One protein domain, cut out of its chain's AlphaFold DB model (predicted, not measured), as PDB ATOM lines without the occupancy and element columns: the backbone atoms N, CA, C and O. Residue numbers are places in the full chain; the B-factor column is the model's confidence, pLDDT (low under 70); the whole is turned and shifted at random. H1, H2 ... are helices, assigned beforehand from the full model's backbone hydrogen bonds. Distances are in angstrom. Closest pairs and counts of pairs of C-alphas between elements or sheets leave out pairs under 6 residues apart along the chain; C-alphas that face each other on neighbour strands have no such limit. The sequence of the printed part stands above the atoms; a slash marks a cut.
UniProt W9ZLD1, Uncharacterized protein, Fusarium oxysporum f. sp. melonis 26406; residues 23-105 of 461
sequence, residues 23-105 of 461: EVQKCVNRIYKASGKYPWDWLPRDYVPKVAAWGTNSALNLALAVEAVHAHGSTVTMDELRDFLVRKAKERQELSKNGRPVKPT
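Overview. This is residues 23 to 105 of the 461 residues of an uncharacterized protein of Fusarium oxysporum f. sp. melonis 26406 (UniProt W9ZLD1). The longest helix, H4, makes a corner with H3 near their ends, H1 lies side by side with H3, and short H2 sits by H1. After H4, residues 95 to 100 stick out before the tail folds back. The printed part has 83 residues, 48 of them in four named helices in the order H1, H2, H3, H4, with no named strand; its class is all helix, and the whole is compact, with a radius of gyration of the C-alphas of 13.4 A and spans of 42 by 30 by 20 A.

Arrangement. H4, residues 78 to 94, touches H3, residues 56 to 69, with residues 78 to 81 alone, at a steep tilt of 47 degrees, opposite ways; the closest C-alphas, Val 69 and Met 78, are 6.6 A apart. H3 touches H1, residues 23 to 35, at a shallow tilt of 13 degrees, the same way; the closest C-alphas, Ile 31 and Ala 63, are 5.1 A apart. H1, with residues 28 to 32 alone, and H2, residues 39 to 42, only just touch, with 3 pairs of C-alphas within 8 A, the closest Ile 31 and Pro 39, 7.2 A. In H1, H3 and H4 every O i to N i+4 pair is within hydrogen-bond range; H2 is too short for one.

Along the chain. H4 runs 24.4 A to C-alpha 94 at (23.359, -16.715, 41.186), H3 20.2 A, and H1 18.5 A from C-alpha 23 at (32.997, -29.745, 13.048).

Size, cuts and confidence. The farthest C-alphas, His 72 and Asn 98, are 43.1 A apart. The printed part has no cut; the link H2 to H3 is long. Low-confidence residues include 95 to 105.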
ATOM      1  N   GLU A  23      34.243 -29.213  12.479       79.75
ATOM      2  CA  GLU A  23      32.997 -29.745  13.048       79.75
ATOM      3  C   GLU A  23      32.150 -28.659  13.730       79.75
ATOM      4  O   GLU A  23      30.920 -28.711  13.711       79.75
ATOM      5  N   VAL A  24      32.786 -27.622  14.285       82.81
ATOM      6  CA  VAL A  24      32.094 -26.428  14.795       82.81
ATOM      7  C   VAL A  24      31.515 -25.614  13.634       82.81
ATOM      8  O   VAL A  24      30.360 -25.201  13.714       82.81
ATOM      9  N   GLN A  25      32.265 -25.453  12.539       84.00
ATOM     10  CA  GLN A  25      31.807 -24.784  11.314       84.00
ATOM     11  C   GLN A  25      30.562 -25.471  10.720       84.00
ATOM     12  O   GLN A  25      29.543 -24.816  10.486       84.00
ATOM     13  N   LYS A  26      30.584 -26.809  10.590       84.50
ATOM     14  CA  LYS A  26      29.412 -27.618  10.199       84.50
ATOM     15  C   LYS A  26      28.210 -27.383  11.121       84.50
ATOM     16  O   LYS A  26      27.095 -27.199  10.636       84.50
ATOM     17  N   CYS A  27      28.415 -27.353  12.442       84.38
ATOM     18  CA  CYS A  27      27.338 -27.107  13.409       84.38
ATOM     19  C   CYS A  27      26.736 -25.695  13.294       84.38
ATOM     20  O   CYS A  27      25.520 -25.548  13.403       84.38
ATOM     21  N   VAL A  28      27.548 -24.662  13.035       85.62
ATOM     22  CA  VAL A  28      27.055 -23.292  12.789       85.62
ATOM     23  C   VAL A  28      26.198 -23.243  11.521       85.62
ATOM     24  O   VAL A  28      25.101 -22.684  11.551       85.62
ATOM     25  N   ASN A  29      26.622 -23.909  10.443       83.75
ATOM     26  CA  ASN A  29      25.826 -24.006   9.217       83.75
ATOM     27  C   ASN A  29      24.527 -24.811   9.398       83.75
ATOM     28  O   ASN A  29      23.513 -24.452   8.803       83.75
ATOM     29  N   ARG A  30      24.507 -25.846  10.249       85.06
ATOM     30  CA  ARG A  30      23.266 -26.545  10.638       85.06
ATOM     31  C   ARG A  30      22.288 -25.618  11.368       85.06
ATOM     32  O   ARG A  30      21.117 -25.570  11.004       85.06
ATOM     33  N   ILE A  31      22.772 -24.816  12.324       86.81
ATOM     34  CA  ILE A  31      21.959 -23.809  13.034       86.81
ATOM     35  C   ILE A  31      21.366 -22.789  12.054       86.81
ATOM     36  O   ILE A  31      20.169 -22.498  12.129       86.81
ATOM     37  N   TYR A  32      22.174 -22.280  11.118       85.06
ATOM     38  CA  TYR A  32      21.711 -21.329  10.107       85.06
ATOM     39  C   TYR A  32      20.661 -21.951   9.174       85.06
ATOM     40  O   TYR A  32      19.589 -21.380   9.005       85.06
ATOM     41  N   LYS A  33      20.902 -23.162   8.649       83.06
ATOM     42  CA  LYS A  33      19.933 -23.883   7.800       83.06
ATOM     43  C   LYS A  33      18.603 -24.166   8.507       83.06
ATOM     44  O   LYS A  33      17.561 -24.093   7.866       83.06
ATOM     45  N   ALA A  34      18.634 -24.476   9.805       79.00
ATOM     46  CA  ALA A  34      17.431 -24.752  10.587       79.00
ATOM     47  C   ALA A  34      16.633 -23.484  10.946       79.00
ATOM     48  O   ALA A  34      15.408 -23.526  10.935       79.00
ATOM     49  N   SER A  35      17.308 -22.370  11.266       81.69
ATOM     50  CA  SER A  35      16.675 -21.182  11.878       81.69
ATOM     51  C   SER A  35      16.711 -19.887  11.058       81.69
ATOM     52  O   SER A  35      16.088 -18.900  11.450       81.69
ATOM     53  N   GLY A  36      17.459 -19.854   9.952       80.94
ATOM     54  CA  GLY A  36      17.695 -18.655   9.140       80.94
ATOM     55  C   GLY A  36      18.486 -17.545   9.846       80.94
ATOM     56  O   GLY A  36      18.445 -16.401   9.403       80.94
ATOM     57  N   LYS A  37      19.147 -17.841  10.976       85.12
ATOM     58  CA  LYS A  37      19.899 -16.873  11.796       85.12
ATOM     59  C   LYS A  37      21.181 -17.498  12.334       85.12
ATOM     60  O   LYS A  37      21.198 -18.679  12.687       85.12
ATOM     61  N   TYR A  38      22.244 -16.712  12.466       85.25
ATOM     62  CA  TYR A  38      23.461 -17.182  13.120       85.25
ATOM     63  C   TYR A  38      23.317 -17.149  14.649       85.25
ATOM     64  O   TYR A  38      22.548 -16.347  15.185       85.25
ATOM     65  N   PRO A  39      24.060 -17.990  15.398       82.88
ATOM     66  CA  PRO A  39      23.962 -18.065  16.859       82.88
ATOM     67  C   PRO A  39      24.084 -16.715  17.582       82.88
ATOM     68  O   PRO A  39      23.412 -16.484  18.584       82.88
ATOM     69  N   TRP A  40      24.932 -15.819  17.072       83.19
ATOM     70  CA  TRP A  40      25.201 -14.496  17.644       83.19
ATOM     71  C   TRP A  40      24.142 -13.430  17.315       83.19
ATOM     72  O   TRP A  40      24.167 -12.364  17.929       83.19
ATOM     73  N   ASP A  41      23.204 -13.710  16.404       82.19
ATOM     74  CA  ASP A  41      22.118 -12.783  16.049       82.19
ATOM     75  C   ASP A  41      20.964 -12.828  17.064       82.19
ATOM     76  O   ASP A  41      20.188 -11.878  17.182       82.19
ATOM     77  N   TRP A  42      20.827 -13.940  17.799       82.69
ATOM     78  CA  TRP A  42      19.715 -14.177  18.726       82.69
ATOM     79  C   TRP A  42      20.143 -14.551  20.153       82.69
ATOM     80  O   TRP A  42      19.389 -14.281  21.089       82.69
ATOM     81  N   LEU A  43      21.344 -15.095  20.381       81.75
ATOM     82  CA  LEU A  43      21.877 -15.285  21.738       81.75
ATOM     83  C   LEU A  43      22.655 -14.045  22.220       81.75
ATOM     84  O   LEU A  43      23.364 -13.417  21.435       81.75
ATOM     85  N   PRO A  44      22.596 -13.690  23.521       77.19
ATOM     86  CA  PRO A  44      23.427 -12.619  24.070       77.19
ATOM     87  C   PRO A  44      24.930 -12.891  23.907       77.19
ATOM     88  O   PRO A  44      25.382 -14.028  24.062       77.19
ATOM     89  N   ARG A  45      25.722 -11.828  23.707       66.88
ATOM     90  CA  ARG A  45      27.195 -11.900  23.595       66.88
ATOM     91  C   ARG A  45      27.870 -12.539  24.816       66.88
ATOM     92  O   ARG A  45      28.894 -13.191  24.671       66.88
ATOM     93  N   ASP A  46      27.273 -12.412  26.000       65.62
ATOM     94  CA  ASP A  46      27.783 -13.029  27.234       65.62
ATOM     95  C   ASP A  46      27.514 -14.545  27.307       65.62
ATOM     96  O   ASP A  46      28.116 -15.256  28.113       65.62
ATOM     97  N   TYR A  47      26.598 -15.047  26.471       69.94
ATOM     98  CA  TYR A  47      26.251 -16.464  26.357       69.94
ATOM     99  C   TYR A  47      26.986 -17.147  25.191       69.94
ATOM    100  O   TYR A  47      27.362 -18.314  25.308       69.94
ATOM    101  N   VAL A  48      27.230 -16.422  24.092       65.56
ATOM    102  CA  VAL A  48      28.035 -16.877  22.944       65.56
ATOM    103  C   VAL A  48      29.464 -16.326  23.047       65.56
ATOM    104  O   VAL A  48      29.724 -15.210  22.595       65.56
ATOM    105  N   PRO A  49      30.435 -17.095  23.586       63.56
ATOM    106  CA  PRO A  49      31.843 -16.772  23.377       63.56
ATOM    107  C   PRO A  49      32.177 -16.855  21.878       63.56
ATOM    108  O   PRO A  49      31.466 -17.525  21.124       63.56
ATOM    109  N   LYS A  50      33.282 -16.223  21.448       71.75
ATOM    110  CA  LYS A  50      33.780 -16.318  20.059       71.75
ATOM    111  C   LYS A  50      33.771 -17.775  19.578       71.75
ATOM    112  O   LYS A  50      34.185 -18.658  20.325       71.75
ATOM    113  N   VAL A  51      33.356 -18.014  18.334       68.88
ATOM    114  CA  VAL A  51      33.142 -19.368  17.781       68.88
ATOM    115  C   VAL A  51      34.419 -20.221  17.819       68.88
ATOM    116  O   VAL A  51      34.356 -21.402  18.141       68.88
ATOM    117  N   ALA A  52      35.595 -19.610  17.641       66.25
ATOM    118  CA  ALA A  52      36.898 -20.266  17.814       66.25
ATOM    119  C   ALA A  52      37.145 -20.852  19.229       66.25
ATOM    120  O   ALA A  52      37.995 -21.720  19.402       66.25
ATOM    121  N   ALA A  53      36.406 -20.407  20.253       69.94
ATOM    122  CA  ALA A  53      36.465 -20.936  21.621       69.94
ATOM    123  C   ALA A  53      35.397 -22.013  21.912       69.94
ATOM    124  O   ALA A  53      35.257 -22.454  23.057       69.94
ATOM    125  N   TRP A  54      34.609 -22.429  20.915       77.38
ATOM    126  CA  TRP A  54      33.598 -23.471  21.076       77.38
ATOM    127  C   TRP A  54      34.238 -24.860  21.027       77.38
ATOM    128  O   TRP A  54      34.909 -25.224  20.067       77.38
ATOM    129  N   GLY A  55      33.963 -25.691  22.035       77.31
ATOM    130  CA  GLY A  55      34.226 -27.128  21.934       77.31
ATOM    131  C   GLY A  55      33.156 -27.821  21.088       77.31
ATOM    132  O   GLY A  55      31.971 -27.520  21.251       77.31
ATOM    133  N   THR A  56      33.548 -28.796  20.261       80.00
ATOM    134  CA  THR A  56      32.683 -29.525  19.310       80.00
ATOM    135  C   THR A  56      31.366 -30.011  19.926       80.00
ATOM    136  O   THR A  56      30.295 -29.742  19.391       80.00
ATOM    137  N   ASN A  57      31.413 -30.612  21.120       79.81
ATOM    138  CA  ASN A  57      30.217 -31.078  21.840       79.81
ATOM    139  C   ASN A  57      29.230 -29.952  22.203       79.81
ATOM    140  O   ASN A  57      28.026 -30.187  22.281       79.81
ATOM    141  N   SER A  58      29.723 -28.731  22.435       80.25
ATOM    142  CA  SER A  58      28.870 -27.572  22.724       80.25
ATOM    143  C   SER A  58      28.192 -27.065  21.453       80.25
ATOM    144  O   SER A  58      27.002 -26.772  21.486       80.25
ATOM    145  N   ALA A  59      28.940 -27.002  20.345       83.19
ATOM    146  CA  ALA A  59      28.427 -26.612  19.035       83.19
ATOM    147  C   ALA A  59      27.341 -27.587  18.551       83.19
ATOM    148  O   ALA A  59      26.246 -27.163  18.186       83.19
ATOM    149  N   LEU A  60      27.613 -28.893  18.652       83.94
ATOM    150  CA  LEU A  60      26.684 -29.953  18.272       83.94
ATOM    151  C   LEU A  60      25.407 -29.934  19.119       83.94
ATOM    152  O   LEU A  60      24.312 -29.982  18.569       83.94
ATOM    153  N   ASN A  61      25.508 -29.828  20.449       84.44
ATOM    154  CA  ASN A  61      24.301 -29.793  21.278       84.44
ATOM    155  C   ASN A  61      23.482 -28.508  21.086       84.44
ATOM    156  O   ASN A  61      22.262 -28.577  21.219       84.44
ATOM    157  N   LEU A  62      24.102 -27.371  20.739       86.62
ATOM    158  CA  LEU A  62      23.363 -26.168  20.339       86.62
ATOM    159  C   LEU A  62      22.636 -26.381  19.002       86.62
ATOM    160  O   LEU A  62      21.451 -26.070  18.918       86.62
ATOM    161  N   ALA A  63      23.297 -26.970  17.999       86.00
ATOM    162  CA  ALA A  63      22.667 -27.315  16.721       86.00
ATOM    163  C   ALA A  63      21.463 -28.247  16.911       86.00
ATOM    164  O   ALA A  63      20.364 -27.918  16.476       86.00
ATOM    165  N   LEU A  64      21.626 -29.331  17.676       84.38
ATOM    166  CA  LEU A  64      20.541 -30.267  17.992       84.38
ATOM    167  C   LEU A  64      19.388 -29.621  18.783       84.38
ATOM    168  O   LEU A  64      18.248 -30.060  18.660       84.38
ATOM    169  N   ALA A  65      19.651 -28.601  19.610       85.31
ATOM    170  CA  ALA A  65      18.596 -27.870  20.318       85.31
ATOM    171  C   ALA A  65      17.812 -26.931  19.381       85.31
ATOM    172  O   ALA A  65      16.593 -26.836  19.499       85.31
ATOM    173  N   VAL A  66      18.488 -26.278  18.429       87.69
ATOM    174  CA  VAL A  66      17.842 -25.444  17.399       87.69
ATOM    175  C   VAL A  66      17.059 -26.302  16.402       87.69
ATOM    176  O   VAL A  66      15.941 -25.949  16.039       87.69
ATOM    177  N   GLU A  67      17.595 -27.453  15.997       85.69
ATOM    178  CA  GLU A  67      16.889 -28.427  15.156       85.69
ATOM    179  C   GLU A  67      15.647 -28.987  15.864       85.69
ATOM    180  O   GLU A  67      14.596 -29.092  15.239       85.69
ATOM    181  N   ALA A  68      15.716 -29.261  17.174       81.81
ATOM    182  CA  ALA A  68      14.555 -29.693  17.956       81.81
ATOM    183  C   ALA A  68      13.441 -28.629  18.018       81.81
ATOM    184  O   ALA A  68      12.269 -28.987  17.966       81.81
ATOM    185  N   VAL A  69      13.782 -27.334  18.065       85.38
ATOM    186  CA  VAL A  69      12.796 -26.234  17.973       85.38
ATOM    187  C   VAL A  69      12.072 -26.221  16.624       85.38
ATOM    188  O   VAL A  69      10.872 -25.964  16.587       85.38
ATOM    189  N   HIS A  70      12.774 -26.528  15.529       81.81
ATOM    190  CA  HIS A  70      12.215 -26.547  14.169       81.81
ATOM    191  C   HIS A  70      11.692 -27.934  13.743       81.81
ATOM    192  O   HIS A  70      11.245 -28.115  12.607       81.81
ATOM    193  N   ALA A  71      11.719 -28.922  14.642       80.31
ATOM    194  CA  ALA A  71      11.171 -30.246  14.393       80.31
ATOM    195  C   ALA A  71       9.641 -30.190  14.256       80.31
ATOM    196  O   ALA A  71       8.953 -29.423  14.932       80.31
ATOM    197  N   HIS A  72       9.088 -31.036  13.385       64.12
ATOM    198  CA  HIS A  72       7.643 -31.097  13.178       64.12
ATOM    199  C   HIS A  72       6.939 -31.536  14.473       64.12
ATOM    200  O   HIS A  72       7.307 -32.540  15.081       64.12
ATOM    201  N   GLY A  73       5.939 -30.763  14.907       64.25
ATOM    202  CA  GLY A  73       5.250 -30.965  16.186       64.25
ATOM    203  C   GLY A  73       5.910 -30.295  17.400       64.25
ATOM    204  O   GLY A  73       5.383 -30.421  18.504       64.25
ATOM    205  N   SER A  74       7.019 -29.563  17.229       72.19
ATOM    206  CA  SER A  74       7.527 -28.662  18.270       72.19
ATOM    207  C   SER A  74       6.525 -27.534  18.535       72.19
ATOM    208  O   SER A  74       6.090 -26.843  17.613       72.19
ATOM    209  N   THR A  75       6.177 -27.336  19.805       75.06
ATOM    210  CA  THR A  75       5.396 -26.184  20.290       75.06
ATOM    211  C   THR A  75       6.275 -25.072  20.864       75.06
ATOM    212  O   THR A  75       5.754 -24.037  21.267       75.06
ATOM    213  N   VAL A  76       7.597 -25.273  20.894       81.50
ATOM    214  CA  VAL A  76       8.578 -24.332  21.448       81.50
ATOM    215  C   VAL A  76       9.129 -23.443  20.339       81.50
ATOM    216  O   VAL A  76       9.488 -23.927  19.269       81.50
ATOM    217  N   THR A  77       9.246 -22.146  20.611       86.12
ATOM    218  CA  THR A  77       9.815 -21.143  19.700       86.12
ATOM    219  C   THR A  77      11.302 -20.865  19.961       86.12
ATOM    220  O   THR A  77      11.849 -21.161  21.027       86.12
ATOM    221  N   MET A  78      11.980 -20.230  18.996       86.38
ATOM    222  CA  MET A  78      13.385 -19.814  19.148       86.38
ATOM    223  C   MET A  78      13.603 -18.791  20.273       86.38
ATOM    224  O   MET A  78      14.643 -18.830  20.934       86.38
ATOM    225  N   ASP A  79      12.634 -17.908  20.529       84.19
ATOM    226  CA  ASP A  79      12.716 -16.947  21.632       84.19
ATOM    227  C   ASP A  79      12.545 -17.634  22.997       84.19
ATOM    228  O   ASP A  79      13.255 -17.306  23.948       84.19
ATOM    229  N   GLU A  80      11.708 -18.670  23.098       86.25
ATOM    230  CA  GLU A  80      11.601 -19.472  24.322       86.25
ATOM    231  C   GLU A  80      12.852 -20.333  24.571       86.25
ATOM    232  O   GLU A  80      13.277 -20.473  25.722       86.25
ATOM    233  N   LEU A  81      13.496 -20.857  23.517       87.38
ATOM    234  CA  LEU A  81      14.813 -21.499  23.621       87.38
ATOM    235  C   LEU A  81      15.874 -20.504  24.118       87.38
ATOM    236  O   LEU A  81      16.619 -20.817  25.051       87.38
ATOM    237  N   ARG A  82      15.930 -19.298  23.541       87.44
ATOM    238  CA  ARG A  82      16.820 -18.216  23.990       87.44
ATOM    239  C   ARG A  82      16.617 -17.926  25.477       87.44
ATOM    240  O   ARG A  82      17.584 -17.945  26.241       87.44
ATOM    241  N   ASP A  83      15.375 -17.707  25.893       86.56
ATOM    242  CA  ASP A  83      15.028 -17.406  27.281       86.56
ATOM    243  C   ASP A  83      15.358 -18.558  28.231       86.56
ATOM    244  O   ASP A  83      15.853 -18.317  29.334       86.56
ATOM    245  N   PHE A  84      15.151 -19.812  27.817       87.88
ATOM    246  CA  PHE A  84      15.550 -20.983  28.598       87.88
ATOM    247  C   PHE A  84      17.066 -21.004  28.842       87.88
ATOM    248  O   PHE A  84      17.509 -21.146  29.986       87.88
ATOM    249  N   LEU A  85      17.867 -20.831  27.786       85.62
ATOM    250  CA  LEU A  85      19.330 -20.851  27.861       85.62
ATOM    251  C   LEU A  85      19.871 -19.683  28.710       85.62
ATOM    252  O   LEU A  85      20.696 -19.892  29.604       85.62
ATOM    253  N   VAL A  86      19.343 -18.471  28.515       84.31
ATOM    254  CA  VAL A  86      19.715 -17.282  29.303       84.31
ATOM    255  C   VAL A  86      19.314 -17.431  30.774       84.31
ATOM    256  O   VAL A  86      20.108 -17.105  31.661       84.31
ATOM    257  N   ARG A  87      18.126 -17.973  31.067       84.06
ATOM    258  CA  ARG A  87      17.672 -18.249  32.441       84.06
ATOM    259  C   ARG A  87      18.586 -19.260  33.133       84.06
ATOM    260  O   ARG A  87      19.008 -19.016  34.259       84.06
ATOM    261  N   LYS A  88      18.987 -20.336  32.445       82.75
ATOM    262  CA  LYS A  88      19.936 -21.332  32.980       82.75
ATOM    263  C   LYS A  88      21.338 -20.763  33.210       82.75
ATOM    264  O   LYS A  88      21.995 -21.153  34.176       82.75
ATOM    265  N   ALA A  89      21.785 -19.805  32.396       76.56
ATOM    266  CA  ALA A  89      23.021 -19.074  32.663       76.56
ATOM    267  C   ALA A  89      22.930 -18.194  33.920       76.56
ATOM    268  O   ALA A  89      23.833 -18.266  34.756       76.56
ATOM    269  N   LYS A  90      21.834 -17.442  34.094       77.31
ATOM    270  CA  LYS A  90      21.594 -16.614  35.290       77.31
ATOM    271  C   LYS A  90      21.493 -17.450  36.567       77.31
ATOM    272  O   LYS A  90      22.222 -17.176  37.512       77.31
ATOM    273  N   GLU A  91      20.725 -18.544  36.551       78.75
ATOM    274  CA  GLU A  91      20.636 -19.496  37.674       78.75
ATOM    275  C   GLU A  91      22.027 -19.989  38.129       78.75
ATOM    276  O   GLU A  91      22.307 -20.067  39.324       78.75
ATOM    277  N   ARG A  92      22.945 -20.296  37.196       70.19
ATOM    278  CA  ARG A  92      24.329 -20.668  37.553       70.19
ATOM    279  C   ARG A  92      25.142 -19.516  38.131       70.19
ATOM    280  O   ARG A  92      25.998 -19.758  38.980       70.19
ATOM    281  N   GLN A  93      24.941 -18.302  37.628       69.38
ATOM    282  CA  GLN A  93      25.646 -17.113  38.098       69.38
ATOM    283  C   GLN A  93      25.227 -16.773  39.535       69.38
ATOM    284  O   GLN A  93      26.088 -16.517  40.370       69.38
ATOM    285  N   GLU A  94      23.934 -16.884  39.843       71.62
ATOM    286  CA  GLU A  94      23.359 -16.715  41.186       71.62
ATOM    287  C   GLU A  94      23.815 -17.812  42.166       71.62
ATOM    288  O   GLU A  94      24.098 -17.534  43.331       71.62
ATOM    289  N   LEU A  95      23.976 -19.056  41.697       67.44
ATOM    290  CA  LEU A  95      24.519 -20.162  42.498       67.44
ATOM    291  C   LEU A  95      26.049 -20.084  42.719       67.44
ATOM    292  O   LEU A  95      26.602 -20.890  43.478       67.44
ATOM    293  N   SER A  96      26.753 -19.126  42.100       67.38
ATOM    294  CA  SER A  96      28.199 -18.917  42.273       67.38
ATOM    295  C   SER A  96      28.514 -18.209  43.594       67.38
ATOM    296  O   SER A  96      28.629 -16.985  43.664       67.38
ATOM    297  N   LYS A  97      28.733 -18.988  44.659       56.12
ATOM    298  CA  LYS A  97      28.948 -18.483  46.033       56.12
ATOM    299  C   LYS A  97      30.143 -17.530  46.243       56.12
ATOM    300  O   LYS A  97      30.269 -16.985  47.331       56.12
ATOM    301  N   ASN A  98      31.006 -17.328  45.243       55.91
ATOM    302  CA  ASN A  98      32.283 -16.611  45.381       55.91
ATOM    303  C   ASN A  98      32.445 -15.407  44.428       55.91
ATOM    304  O   ASN A  98      33.573 -14.966  44.211       55.91
ATOM    305  N   GLY A  99      31.376 -14.927  43.778       55.78
ATOM    306  CA  GLY A  99      31.422 -13.756  42.880       55.78
ATOM    307  C   GLY A  99      32.267 -13.921  41.604       55.78
ATOM    308  O   GLY A  99      32.326 -13.015  40.777       55.78
ATOM    309  N   ARG A 100      32.911 -15.079  41.405       54.69
ATOM    310  CA  ARG A 100      33.639 -15.397  40.171       54.69
ATOM    311  C   ARG A 100      32.633 -15.747  39.068       54.69
ATOM    312  O   ARG A 100      31.727 -16.548  39.334       54.69
ATOM    313  N   PRO A 101      32.796 -15.221  37.840       52.69
ATOM    314  CA  PRO A 101      31.945 -15.592  36.718       52.69
ATOM    315  C   PRO A 101      32.125 -17.082  36.407       52.69
ATOM    316  O   PRO A 101      33.206 -17.537  36.024       52.69
ATOM    317  N   VAL A 102      31.057 -17.859  36.592       56.28
ATOM    318  CA  VAL A 102      31.014 -19.264  36.179       56.28
ATOM    319  C   VAL A 102      30.971 -19.284  34.657       56.28
ATOM    320  O   VAL A 102      30.032 -18.754  34.066       56.28
ATOM    321  N   LYS A 103      31.982 -19.889  34.021       57.47
ATOM    322  CA  LYS A 103      32.027 -20.034  32.559       57.47
ATOM    323  C   LYS A 103      30.713 -20.661  32.060       57.47
ATOM    324  O   LYS A 103      30.343 -21.717  32.582       57.47
ATOM    325  N   PRO A 104      30.022 -20.074  31.062       55.72
ATOM    326  CA  PRO A 104      28.829 -20.680  30.483       55.72
ATOM    327  C   PRO A 104      29.145 -22.072  29.927       55.72
ATOM    328  O   PRO A 104      29.873 -22.217  28.946       55.72
ATOM    329  N   THR A 105      28.603 -23.126  30.540       67.88
ATOM    330  CA  THR A 105      28.722 -24.490  30.012       67.88
ATOM    331  C   THR A 105      27.609 -24.723  28.998       67.88
ATOM    332  O   THR A 105      26.684 -25.494  29.250       67.88
TER     333      THR A 105